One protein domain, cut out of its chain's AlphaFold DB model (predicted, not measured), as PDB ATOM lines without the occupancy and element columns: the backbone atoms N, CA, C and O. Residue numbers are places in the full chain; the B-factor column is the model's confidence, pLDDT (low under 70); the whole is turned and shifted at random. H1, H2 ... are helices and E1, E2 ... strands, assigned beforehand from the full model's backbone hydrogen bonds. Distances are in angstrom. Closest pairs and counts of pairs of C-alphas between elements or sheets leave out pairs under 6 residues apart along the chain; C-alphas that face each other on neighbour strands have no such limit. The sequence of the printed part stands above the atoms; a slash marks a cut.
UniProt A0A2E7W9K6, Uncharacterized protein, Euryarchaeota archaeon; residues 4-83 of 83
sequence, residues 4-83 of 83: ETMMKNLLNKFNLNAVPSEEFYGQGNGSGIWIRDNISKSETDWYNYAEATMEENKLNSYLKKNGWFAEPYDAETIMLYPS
ATOM      1  N   GLU A   4     158.982 143.759 151.591       96.31
ATOM      2  CA  GLU A   4     158.880 145.097 150.992       96.31
ATOM      3  C   GLU A   4     157.603 145.251 150.160       96.31
ATOM      4  O   GLU A   4     156.985 146.315 150.139       96.31
ATOM      5  N   THR A   5     157.184 144.180 149.480       97.56
ATOM      6  CA  THR A   5     155.907 144.149 148.759       97.56
ATOM      7  C   THR A   5     154.732 144.184 149.728       97.56
ATOM      8  O   THR A   5     153.770 144.906 149.477       97.56
ATOM      9  N   MET A   6     154.814 143.452 150.843       97.88
ATOM     10  CA  MET A   6     153.768 143.471 151.862       97.88
ATOM     11  C   MET A   6     153.597 144.875 152.457       97.88
ATOM     12  O   MET A   6     152.486 145.396 152.436       97.88
ATOM     13  N   MET A   7     154.686 145.536 152.871       97.62
ATOM     14  CA  MET A   7     154.642 146.910 153.402       97.62
ATOM     15  C   MET A   7     154.014 147.902 152.412       97.62
ATOM     16  O   MET A   7     153.128 148.670 152.780       97.62
ATOM     17  N   LYS A   8     154.391 147.842 151.126       97.94
ATOM     18  CA  LYS A   8     153.777 148.689 150.085       97.94
ATOM     19  C   LYS A   8     152.280 148.429 149.930       97.94
ATOM     20  O   LYS A   8     151.508 149.365 149.747       97.94
ATOM     21  N   ASN A   9     151.860 147.169 149.993       97.44
ATOM     22  CA  ASN A   9     150.449 146.827 149.859       97.44
ATOM     23  C   ASN A   9     149.631 147.249 151.085       97.44
ATOM     24  O   ASN A   9     148.490 147.669 150.914       97.44
ATOM     25  N   LEU A  10     150.199 147.167 152.293       96.62
ATOM     26  CA  LEU A  10     149.567 147.658 153.522       96.62
ATOM     27  C   LEU A  10     149.285 149.160 153.435       96.62
ATOM     28  O   LEU A  10     148.158 149.582 153.693       96.62
ATOM     29  N   LEU A  11     150.253 149.942 152.953       97.00
ATOM     30  CA  LEU A  11     150.053 151.365 152.697       97.00
ATOM     31  C   LEU A  11     148.980 151.601 151.623       97.00
ATOM     32  O   LEU A  11     148.003 152.298 151.864       97.00
ATOM     33  N   ASN A  12     149.118 150.985 150.446       96.88
ATOM     34  CA  ASN A  12     148.247 151.288 149.306       96.88
ATOM     35  C   ASN A  12     146.798 150.808 149.478       96.88
ATOM     36  O   ASN A  12     145.886 151.408 148.916       96.88
ATOM     37  N   LYS A  13     146.582 149.691 150.181       95.25
ATOM     38  CA  LYS A  13     145.262 149.055 150.293       95.25
ATOM     39  C   LYS A  13     144.549 149.383 151.598       95.25
ATOM     40  O   LYS A  13     143.325 149.458 151.602       95.25
ATOM     41  N   PHE A  14     145.301 149.531 152.684       94.75
ATOM     42  CA  PHE A  14     144.747 149.708 154.026       94.75
ATOM     43  C   PHE A  14     145.123 151.049 154.652       94.75
ATOM     44  O   PHE A  14     144.692 151.320 155.768       94.75
ATOM     45  N   ASN A  15     145.903 151.884 153.953       96.06
ATOM     46  CA  ASN A  15     146.378 153.165 154.468       96.06
ATOM     47  C   ASN A  15     147.090 153.013 155.827       96.06
ATOM     48  O   ASN A  15     146.867 153.779 156.767       96.06
ATOM     49  N   LEU A  16     147.912 151.962 155.934       95.25
ATOM     50  CA  LEU A  16     148.692 151.645 157.126       95.25
ATOM     51  C   LEU A  16     150.162 151.977 156.902       95.25
ATOM     52  O   LEU A  16     150.799 151.440 155.991       95.25
ATOM     53  N   ASN A  17     150.713 152.814 157.778       96.00
ATOM     54  CA  ASN A  17     152.149 153.019 157.845       96.00
ATOM     55  C   ASN A  17     152.836 151.780 158.448       96.00
ATOM     56  O   ASN A  17     152.718 151.500 159.641       96.00
ATOM     57  N   ALA A  18     153.544 151.030 157.606       96.12
ATOM     58  CA  ALA A  18     154.194 149.776 157.958       96.12
ATOM     59  C   ALA A  18     155.710 149.891 157.764       96.12
ATOM     60  O   ALA A  18     156.174 150.276 156.687       96.12
ATOM     61  N   VAL A  19     156.468 149.526 158.793       96.62
ATOM     62  CA  VAL A  19     157.935 149.597 158.819       96.62
ATOM     63  C   VAL A  19     158.530 148.242 159.204       96.62
ATOM     64  O   VAL A  19     157.819 147.394 159.752       96.62
ATOM     65  N   PRO A  20     159.820 147.983 158.933       96.88
ATOM     66  CA  PRO A  20     160.488 146.801 159.460       96.88
ATOM     67  C   PRO A  20     160.351 146.723 160.987       96.88
ATOM     68  O   PRO A  20     160.474 147.735 161.677       96.88
ATOM     69  N   SER A  21     160.135 145.520 161.524       95.81
ATOM     70  CA  SER A  21     160.098 145.266 162.978       95.81
ATOM     71  C   SER A  21     161.330 145.797 163.731       95.81
ATOM     72  O   SER A  21     161.273 146.138 164.906       95.81
ATOM     73  N   GLU A  22     162.455 145.919 163.040       95.00
ATOM     74  CA  GLU A  22     163.727 146.424 163.533       95.00
ATOM     75  C   GLU A  22     163.655 147.903 163.923       95.00
ATOM     76  O   GLU A  22     164.370 148.320 164.831       95.00
ATOM     77  N   GLU A  23     162.770 148.691 163.299       94.81
ATOM     78  CA  GLU A  23     162.519 150.072 163.728       94.81
ATOM     79  C   GLU A  23     161.836 150.138 165.096       94.81
ATOM     80  O   GLU A  23     162.027 151.109 165.824       94.81
ATOM     81  N   PHE A  24     161.068 149.109 165.461       92.88
ATOM     82  CA  PHE A  24     160.481 148.994 166.793       92.88
ATOM     83  C   PHE A  24     161.525 148.540 167.820       92.88
ATOM     84  O   PHE A  24     161.667 149.144 168.879       92.88
ATOM     85  N   TYR A  25     162.288 147.489 167.499       90.19
ATOM     86  CA  TYR A  25     163.272 146.913 168.423       90.19
ATOM     87  C   TYR A  25     164.563 147.735 168.560       90.19
ATOM     88  O   TYR A  25     165.333 147.509 169.493       90.19
ATOM     89  N   GLY A  26     164.835 148.656 167.631       89.44
ATOM     90  CA  GLY A  26     166.055 149.469 167.595       89.44
ATOM     91  C   GLY A  26     167.322 148.704 167.185       89.44
ATOM     92  O   GLY A  26     168.413 149.270 167.218       89.44
ATOM     93  N   GLN A  27     167.203 147.423 166.820       83.62
ATOM     94  CA  GLN A  27     168.308 146.543 166.428       83.62
ATOM     95  C   GLN A  27     167.802 145.284 165.699       83.62
ATOM     96  O   GLN A  27     166.664 144.858 165.901       83.62
ATOM     97  N   GLY A  28     168.682 144.642 164.919       76.56
ATOM     98  CA  GLY A  28     168.508 143.264 164.437       76.56
ATOM     99  C   GLY A  28     168.301 143.088 162.927       76.56
ATOM    100  O   GLY A  28     168.436 144.027 162.151       76.56
ATOM    101  N   ASN A  29     167.997 141.840 162.544       70.81
ATOM    102  CA  ASN A  29     167.605 141.383 161.203       70.81
ATOM    103  C   ASN A  29     166.273 140.621 161.320       70.81
ATOM    104  O   ASN A  29     166.228 139.392 161.216       70.81
ATOM    105  N   GLY A  30     165.204 141.342 161.641       81.19
ATOM    106  CA  GLY A  30     163.868 140.772 161.782       81.19
ATOM    107  C   GLY A  30     163.262 140.411 160.426       81.19
ATOM    108  O   GLY A  30     163.564 141.012 159.400       81.19
ATOM    109  N   SER A  31     162.374 139.422 160.396       88.62
ATOM    110  CA  SER A  31     161.523 139.156 159.226       88.62
ATOM    111  C   SER A  31     160.158 139.844 159.326       88.62
ATOM    112  O   SER A  31     159.397 139.839 158.355       88.62
ATOM    113  N   GLY A  32     159.858 140.437 160.485       95.31
ATOM    114  CA  GLY A  32     158.569 141.027 160.804       95.31
ATOM    115  C   GLY A  32     158.368 142.433 160.247       95.31
ATOM    116  O   GLY A  32     159.288 143.098 159.757       95.31
ATOM    117  N   ILE A  33     157.122 142.879 160.353       97.19
ATOM    118  CA  ILE A  33     156.663 144.226 160.027       97.19
ATOM    119  C   ILE A  33     155.945 144.778 161.254       97.19
ATOM    120  O   ILE A  33     155.046 144.130 161.781       97.19
ATOM    121  N   TRP A  34     156.301 145.987 161.665       96.56
ATOM    122  CA  TRP A  34     155.556 146.747 162.657       96.56
ATOM    123  C   TRP A  34     154.563 147.681 161.961       96.56
ATOM    124  O   TRP A  34     154.928 148.415 161.037       96.56
ATOM    125  N   ILE A  35     153.307 147.675 162.411       95.94
ATOM    126  CA  ILE A  35     152.330 148.697 162.028       95.94
ATOM    127  C   ILE A  35     152.540 149.923 162.918       95.94
ATOM    128  O   ILE A  35     152.044 149.991 164.040       95.94
ATOM    129  N   ARG A  36     153.292 150.903 162.410       94.31
ATOM    130  CA  ARG A  36     153.584 152.178 163.083       94.31
ATOM    131  C   ARG A  36     152.466 153.186 162.814       94.31
ATOM    132  O   ARG A  36     152.691 154.270 162.269       94.31
ATOM    133  N   ASP A  37     151.245 152.781 163.128       89.50
ATOM    134  CA  ASP A  37     150.027 153.540 162.879       89.50
ATOM    135  C   ASP A  37     148.888 153.021 163.759       89.50
ATOM    136  O   ASP A  37     148.926 151.883 164.225       89.50
ATOM    137  N   ASN A  38     147.832 153.819 163.909       90.25
ATOM    138  CA  ASN A  38     146.574 153.312 164.435       90.25
ATOM    139  C   ASN A  38     145.965 152.357 163.399       90.25
ATOM    140  O   ASN A  38     145.609 152.767 162.292       90.25
ATOM    141  N   ILE A  39     145.848 151.081 163.756       90.56
ATOM    142  CA  ILE A  39     145.283 150.070 162.866       90.56
ATOM    143  C   ILE A  39     143.755 150.088 162.861       90.56
ATOM    144  O   ILE A  39     143.170 149.586 161.910       90.56
ATOM    145  N   SER A  40     143.098 150.665 163.871       91.69
ATOM    146  CA  SER A  40     141.638 150.730 163.962       91.69
ATOM    147  C   SER A  40     141.103 151.885 163.111       91.69
ATOM    148  O   SER A  40     140.955 153.024 163.562       91.69
ATOM    149  N   LYS A  41     140.861 151.592 161.829       89.81
ATOM    150  CA  LYS A  41     140.399 152.535 160.802       89.81
ATOM    151  C   LYS A  41     139.332 151.882 159.926       89.81
ATOM    152  O   LYS A  41     139.184 150.664 159.905       89.81
ATOM    153  N   SER A  42     138.606 152.674 159.144       90.88
ATOM    154  CA  SER A  42     137.546 152.153 158.269       90.88
ATOM    155  C   SER A  42     138.052 151.148 157.219       90.88
ATOM    156  O   SER A  42     137.377 150.172 156.887       90.88
ATOM    157  N   GLU A  43     139.275 151.347 156.734       90.62
ATOM    158  CA  GLU A  43     139.947 150.559 155.703       90.62
ATOM    159  C   GLU A  43     140.302 149.151 156.197       90.62
ATOM    160  O   GLU A  43     140.326 148.194 155.419       90.62
ATOM    161  N   THR A  44     140.530 149.019 157.500       87.75
ATOM    162  CA  THR A  44     140.812 147.764 158.202       87.75
ATOM    163  C   THR A  44     139.586 147.213 158.926       87.75
ATOM    164  O   THR A  44     139.709 146.233 159.652       87.75
ATOM    165  N   ASP A  45     138.405 147.797 158.694       89.88
ATOM    166  CA  ASP A  45     137.148 147.402 159.333       89.88
ATOM    167  C   ASP A  45     137.129 147.626 160.853       89.88
ATOM    168  O   ASP A  45     136.598 146.820 161.605       89.88
ATOM    169  N   TRP A  46     137.726 148.736 161.299       90.25
ATOM    170  CA  TRP A  46     137.879 149.094 162.712       90.25
ATOM    171  C   TRP A  46     138.610 148.012 163.513       90.25
ATOM    172  O   TRP A  46     138.219 147.673 164.627       90.25
ATOM    173  N   TYR A  47     139.693 147.490 162.927       90.06
ATOM    174  CA  TYR A  47     140.496 146.393 163.465       90.06
ATOM    175  C   TYR A  47     140.835 146.589 164.948       90.06
ATOM    176  O   TYR A  47     141.596 147.488 165.317       90.06
ATOM    177  N   ASN A  48     140.264 145.736 165.796       88.94
ATOM    178  CA  ASN A  48     140.392 145.809 167.246       88.94
ATOM    179  C   ASN A  48     141.655 145.095 167.748       88.94
ATOM    180  O   ASN A  48     141.564 144.044 168.379       88.94
ATOM    181  N   TYR A  49     142.822 145.646 167.395       87.75
ATOM    182  CA  TYR A  49     144.156 145.227 167.842       87.75
ATOM    183  C   TYR A  49     144.257 143.733 168.200       87.75
ATOM    184  O   TYR A  49     144.105 142.887 167.319       87.75
ATOM    185  N   ALA A  50     144.506 143.411 169.473       85.88
ATOM    186  CA  ALA A  50     144.754 142.054 169.942       85.88
ATOM    187  C   ALA A  50     143.567 141.097 169.798       85.88
ATOM    188  O   ALA A  50     143.772 139.898 169.631       85.88
ATOM    189  N   GLU A  51     142.334 141.594 169.838       85.56
ATOM    190  CA  GLU A  51     141.149 140.752 169.654       85.56
ATOM    191  C   GLU A  51     140.991 140.383 168.175       85.56
ATOM    192  O   GLU A  51     140.833 139.215 167.814       85.56
ATOM    193  N   ALA A  52     141.163 141.372 167.297       86.00
ATOM    194  CA  ALA A  52     140.986 141.202 165.867       86.00
ATOM    195  C   ALA A  52     142.081 140.351 165.209       86.00
ATOM    196  O   ALA A  52     141.852 139.880 164.100       86.00
ATOM    197  N   THR A  53     143.234 140.081 165.839       88.12
ATOM    198  CA  THR A  53     144.256 139.177 165.260       88.12
ATOM    199  C   THR A  53     143.791 137.733 165.116       88.12
ATOM    200  O   THR A  53     144.304 137.018 164.258       88.12
ATOM    201  N   MET A  54     142.818 137.299 165.920       86.44
ATOM    202  CA  MET A  54     142.279 135.932 165.882       86.44
ATOM    203  C   MET A  54     141.000 135.807 165.045       86.44
ATOM    204  O   MET A  54     140.516 134.699 164.813       86.44
ATOM    205  N   GLU A  55     140.451 136.928 164.585       90.25
ATOM    206  CA  GLU A  55     139.191 136.976 163.849       90.25
ATOM    207  C   GLU A  55     139.413 136.969 162.335       90.25
ATOM    208  O   GLU A  55     140.439 137.416 161.817       90.25
ATOM    209  N   GLU A  56     138.421 136.499 161.582       90.00
ATOM    210  CA  GLU A  56     138.439 136.642 160.128       90.00
ATOM    211  C   GLU A  56     137.914 138.038 159.759       90.00
ATOM    212  O   GLU A  56     136.721 138.315 159.843       90.00
ATOM    213  N   ASN A  57     138.821 138.920 159.341       91.31
ATOM    214  CA  ASN A  57     138.518 140.284 158.905       91.31
ATOM    215  C   ASN A  57     139.292 140.637 157.627       91.31
ATOM    216  O   ASN A  57     140.178 139.902 157.190       91.31
ATOM    217  N   LYS A  58     138.990 141.799 157.030       93.12
ATOM    218  CA  LYS A  58     139.570 142.226 155.741       93.12
ATOM    219  C   LYS A  58     141.100 142.177 155.716       93.12
ATOM    220  O   LYS A  58     141.675 141.807 154.686       93.12
ATOM    221  N   LEU A  59     141.750 142.569 156.814       94.75
ATOM    222  CA  LEU A  59     143.203 142.564 156.914       94.75
ATOM    223  C   LEU A  59     143.723 141.130 157.065       94.75
ATOM    224  O   LEU A  59     144.555 140.715 156.263       94.75
ATOM    225  N   ASN A  60     143.191 140.341 157.997       95.06
ATOM    226  CA  ASN A  60     143.646 138.968 158.237       95.06
ATOM    227  C   ASN A  60     143.415 138.048 157.036       95.06
ATOM    228  O   ASN A  60     144.331 137.321 156.649       95.06
ATOM    229  N   SER A  61     142.262 138.148 156.363       95.44
ATOM    230  CA  SER A  61     142.001 137.427 155.110       95.44
ATOM    231  C   SER A  61     143.058 137.752 154.056       95.44
ATOM    232  O   SER A  61     143.539 136.880 153.325       95.44
ATOM    233  N   TYR A  62     143.425 139.033 153.956       96.19
ATOM    234  CA  TYR A  62     144.431 139.490 153.012       96.19
ATOM    235  C   TYR A  62     145.832 138.998 153.389       96.19
ATOM    236  O   TYR A  62     146.544 138.511 152.510       96.19
ATOM    237  N   LEU A  63     146.225 139.093 154.659       96.56
ATOM    238  CA  LEU A  63     147.514 138.607 155.146       96.56
ATOM    239  C   LEU A  63     147.651 137.107 154.874       96.56
ATOM    240  O   LEU A  63     148.568 136.698 154.155       96.56
ATOM    241  N   LYS A  64     146.667 136.313 155.310       96.75
ATOM    242  CA  LYS A  64     146.634 134.853 155.148       96.75
ATOM    243  C   LYS A  64     146.754 134.437 153.688       96.75
ATOM    244  O   LYS A  64     147.574 133.587 153.347       96.75
ATOM    245  N   LYS A  65     146.010 135.092 152.789       96.94
ATOM    246  CA  LYS A  65     146.088 134.845 151.339       96.94
ATOM    247  C   LYS A  65     147.492 135.074 150.759       96.94
ATOM    248  O   LYS A  65     147.828 134.491 149.732       96.94
ATOM    249  N   ASN A  66     148.302 135.928 151.382       97.19
ATOM    250  CA  ASN A  66     149.641 136.281 150.909       97.19
ATOM    251  C   ASN A  66     150.780 135.588 151.681       97.19
ATOM    252  O   ASN A  66     151.954 135.879 151.403       97.19
ATOM    253  N   GLY A  67     150.444 134.664 152.590       97.06
ATOM    254  CA  GLY A  67     151.390 133.943 153.445       97.06
ATOM    255  C   GLY A  67     151.933 134.813 154.575       97.06
ATOM    256  O   GLY A  67     153.142 134.856 154.776       97.06
ATOM    257  N   TRP A  68     151.059 135.589 155.214       97.75
ATOM    258  CA  TRP A  68     151.366 136.426 156.368       97.75
ATOM    259  C   TRP A  68     150.269 136.289 157.420       97.75
ATOM    260  O   TRP A  68     149.136 135.919 157.110       97.75
ATOM    261  N   PHE A  69     150.582 136.671 158.648       96.69
ATOM    262  CA  PHE A  69     149.629 136.731 159.747       96.69
ATOM    263  C   PHE A  69     149.967 137.885 160.693       96.69
ATOM    264  O   PHE A  69     151.079 138.417 160.648       96.69
ATOM    265  N   ALA A  70     148.983 138.303 161.487       95.69
ATOM    266  CA  ALA A  70     149.122 139.347 162.494       95.69
ATOM    267  C   ALA A  70     149.228 138.726 163.889       95.69
ATOM    268  O   ALA A  70     148.503 137.782 164.201       95.69
ATOM    269  N   GLU A  71     150.089 139.290 164.725       94.62
ATOM    270  CA  GLU A  71     150.208 138.974 166.143       94.62
ATOM    271  C   GLU A  71     150.132 140.265 166.967       94.62
ATOM    272  O   GLU A  71     150.736 141.278 166.587       94.62
ATOM    273  N   PRO A  72     149.422 140.252 168.106       92.81
ATOM    274  CA  PRO A  72     149.504 141.346 169.050       92.81
ATOM    275  C   PRO A  72     150.858 141.318 169.741       92.81
ATOM    276  O   PRO A  72     151.288 140.291 170.265       92.81
ATOM    277  N   TYR A  73     151.520 142.467 169.757       88.25
ATOM    278  CA  TYR A  73     152.695 142.677 170.588       88.25
ATOM    279  C   TYR A  73     152.292 143.190 171.977       88.25
ATOM    280  O   TYR A  73     152.803 142.718 172.989       88.25
ATOM    281  N   ASP A  74     151.328 144.113 172.019       86.56
ATOM    282  CA  ASP A  74     150.642 144.579 173.225       86.56
ATOM    283  C   ASP A  74     149.183 144.967 172.889       86.56
ATOM    284  O   ASP A  74     148.654 144.561 171.852       86.56
ATOM    285  N   ALA A  75     148.511 145.709 173.776       84.19
ATOM    286  CA  ALA A  75     147.111 146.099 173.598       84.19
ATOM    287  C   ALA A  75     146.857 147.001 172.373       84.19
ATOM    288  O   ALA A  75     145.744 147.000 171.856       84.19
ATOM    289  N   GLU A  76     147.860 147.750 171.905       86.25
ATOM    290  CA  GLU A  76     147.731 148.732 170.818       86.25
ATOM    291  C   GLU A  76     148.810 148.573 169.727       86.25
ATOM    292  O   GLU A  76     148.846 149.319 168.750       86.25
ATOM    293  N   THR A  77     149.684 147.575 169.849       90.06
ATOM    294  CA  THR A  77     150.771 147.313 168.905       90.06
ATOM    295  C   THR A  77     150.572 145.972 168.215       90.06
ATOM    296  O   THR A  77     150.455 144.930 168.858       90.06
ATOM    297  N   ILE A  78     150.604 145.992 166.882       93.88
ATOM    298  CA  ILE A  78     150.497 144.806 166.028       93.88
ATOM    299  C   ILE A  78     151.810 144.594 165.276       93.88
ATOM    300  O   ILE A  78     152.356 145.524 164.667       93.88
ATOM    301  N   MET A  79     152.269 143.345 165.266       95.44
ATOM    302  CA  MET A  79     153.356 142.864 164.421       95.44
ATOM    303  C   MET A  79     152.803 141.909 163.368       95.44
ATOM    304  O   MET A  79     151.864 141.161 163.624       95.44
ATOM    305  N   LEU A  80     153.381 141.923 162.172       96.62
ATOM    306  CA  LEU A  80     153.047 140.981 161.111       96.62
ATOM    307  C   LEU A  80     154.256 140.120 160.774       96.62
ATOM    308  O   LEU A  80     155.364 140.639 160.618       96.62
ATOM    309  N   TYR A  81     154.021 138.830 160.564       96.75
ATOM    310  CA  TYR A  81     155.066 137.859 160.258       96.75
ATOM    311  C   TYR A  81     154.701 137.004 159.039       96.75
ATOM    312  O   TYR A  81     153.516 136.821 158.743       96.75
ATOM    313  N   PRO A  82     155.702 136.503 158.290       95.75
ATOM    314  CA  PRO A  82     155.466 135.528 157.231       95.75
ATOM    315  C   PRO A  82     154.994 134.191 157.827       95.75
ATOM    316  O   PRO A  82     155.601 133.707 158.780       95.75
ATOM    317  N   SER A  83     153.924 133.619 157.260       88.94
ATOM    318  CA  SER A  83     153.369 132.296 157.609       88.94
ATOM    319  C   SER A  83     154.198 131.136 157.071       88.94
ATOM    320  O   SER A  83     154.815 131.297 155.991       88.94
TER     321      SER A  83
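Overview. This is residues 4 to 83 of the 83 residues of an uncharacterized protein of Euryarchaeota archaeon (UniProt A0A2E7W9K6). A small antiparallel sheet of four strands, in the order E1 E2 E4 E3, is covered on one face by H1 over E2, with H4 on the same face near E3. The short H2 packs on the opposite face, and H3 only grazes the sheet. The 80 printed residues hold four named helices and four named strands, in chain order H1 E1 H2 E2 H3 H4 E3 E4, a mixed class. The whole is compact, with a radius of gyration of the C-alphas of 11.4 A and spans of 32, 26 and 21 A.

Arrangement. The inner strands E2, residues 33 to 35, and E4, residues 78 to 82, are antiparallel; N 33 and O 80 are within hydrogen-bond range at 2.9 A. Edge strand E1, residues 18 to 20, is antiparallel to E2, with N 34 and O 19 2.8 A apart. Edge strand E3, residues 68 to 72, forms a hairpin with E4, with N 71 and O 79 2.8 A apart. H1, residues 4 to 14, runs along the strands at a height over the sheet of 9.4 A; the C-alphas of Met 7 and Ala 18 in E1 are its closest, 5.4 A. H4, residues 58 to 65, is over none of the strands, with C-alphas Leu 63 and Phe 69 of E3 closest at 5.4 A. H2, residues 21 to 25, comes closest to E2 at C-alphas Ser 21 and Ile 33, 4.6 A. H3, residues 49 to 52, comes closest to E3 at C-alphas Ala 50 and Pro 72, 4.9 A. E2, H3, H4 and E3 make a split strand-helix-strand unit, two strands running the same way with E4 between them, its crossover right-handed. Every O i to N i+4 pair is within hydrogen-bond range in H1, H2 and H4; H3 is too short for one.

Along the chain. H1 spans 15.2 A from C-alpha 4 at (158.880, 145.097, 150.992), H4 10.8 A, and E3 and E4 13.7 A each, E4 ending at C-alpha 82 (155.466, 135.528, 157.231).

Size, cuts and confidence. The C-alphas farthest apart, Gly 28 and Ser 42, are 32.8 A apart. The printed part has no cut; the link from E2 to H3 is long, 13 residues. Mean pLDDT of the printed part is 92.4, and no printed residue is under 70.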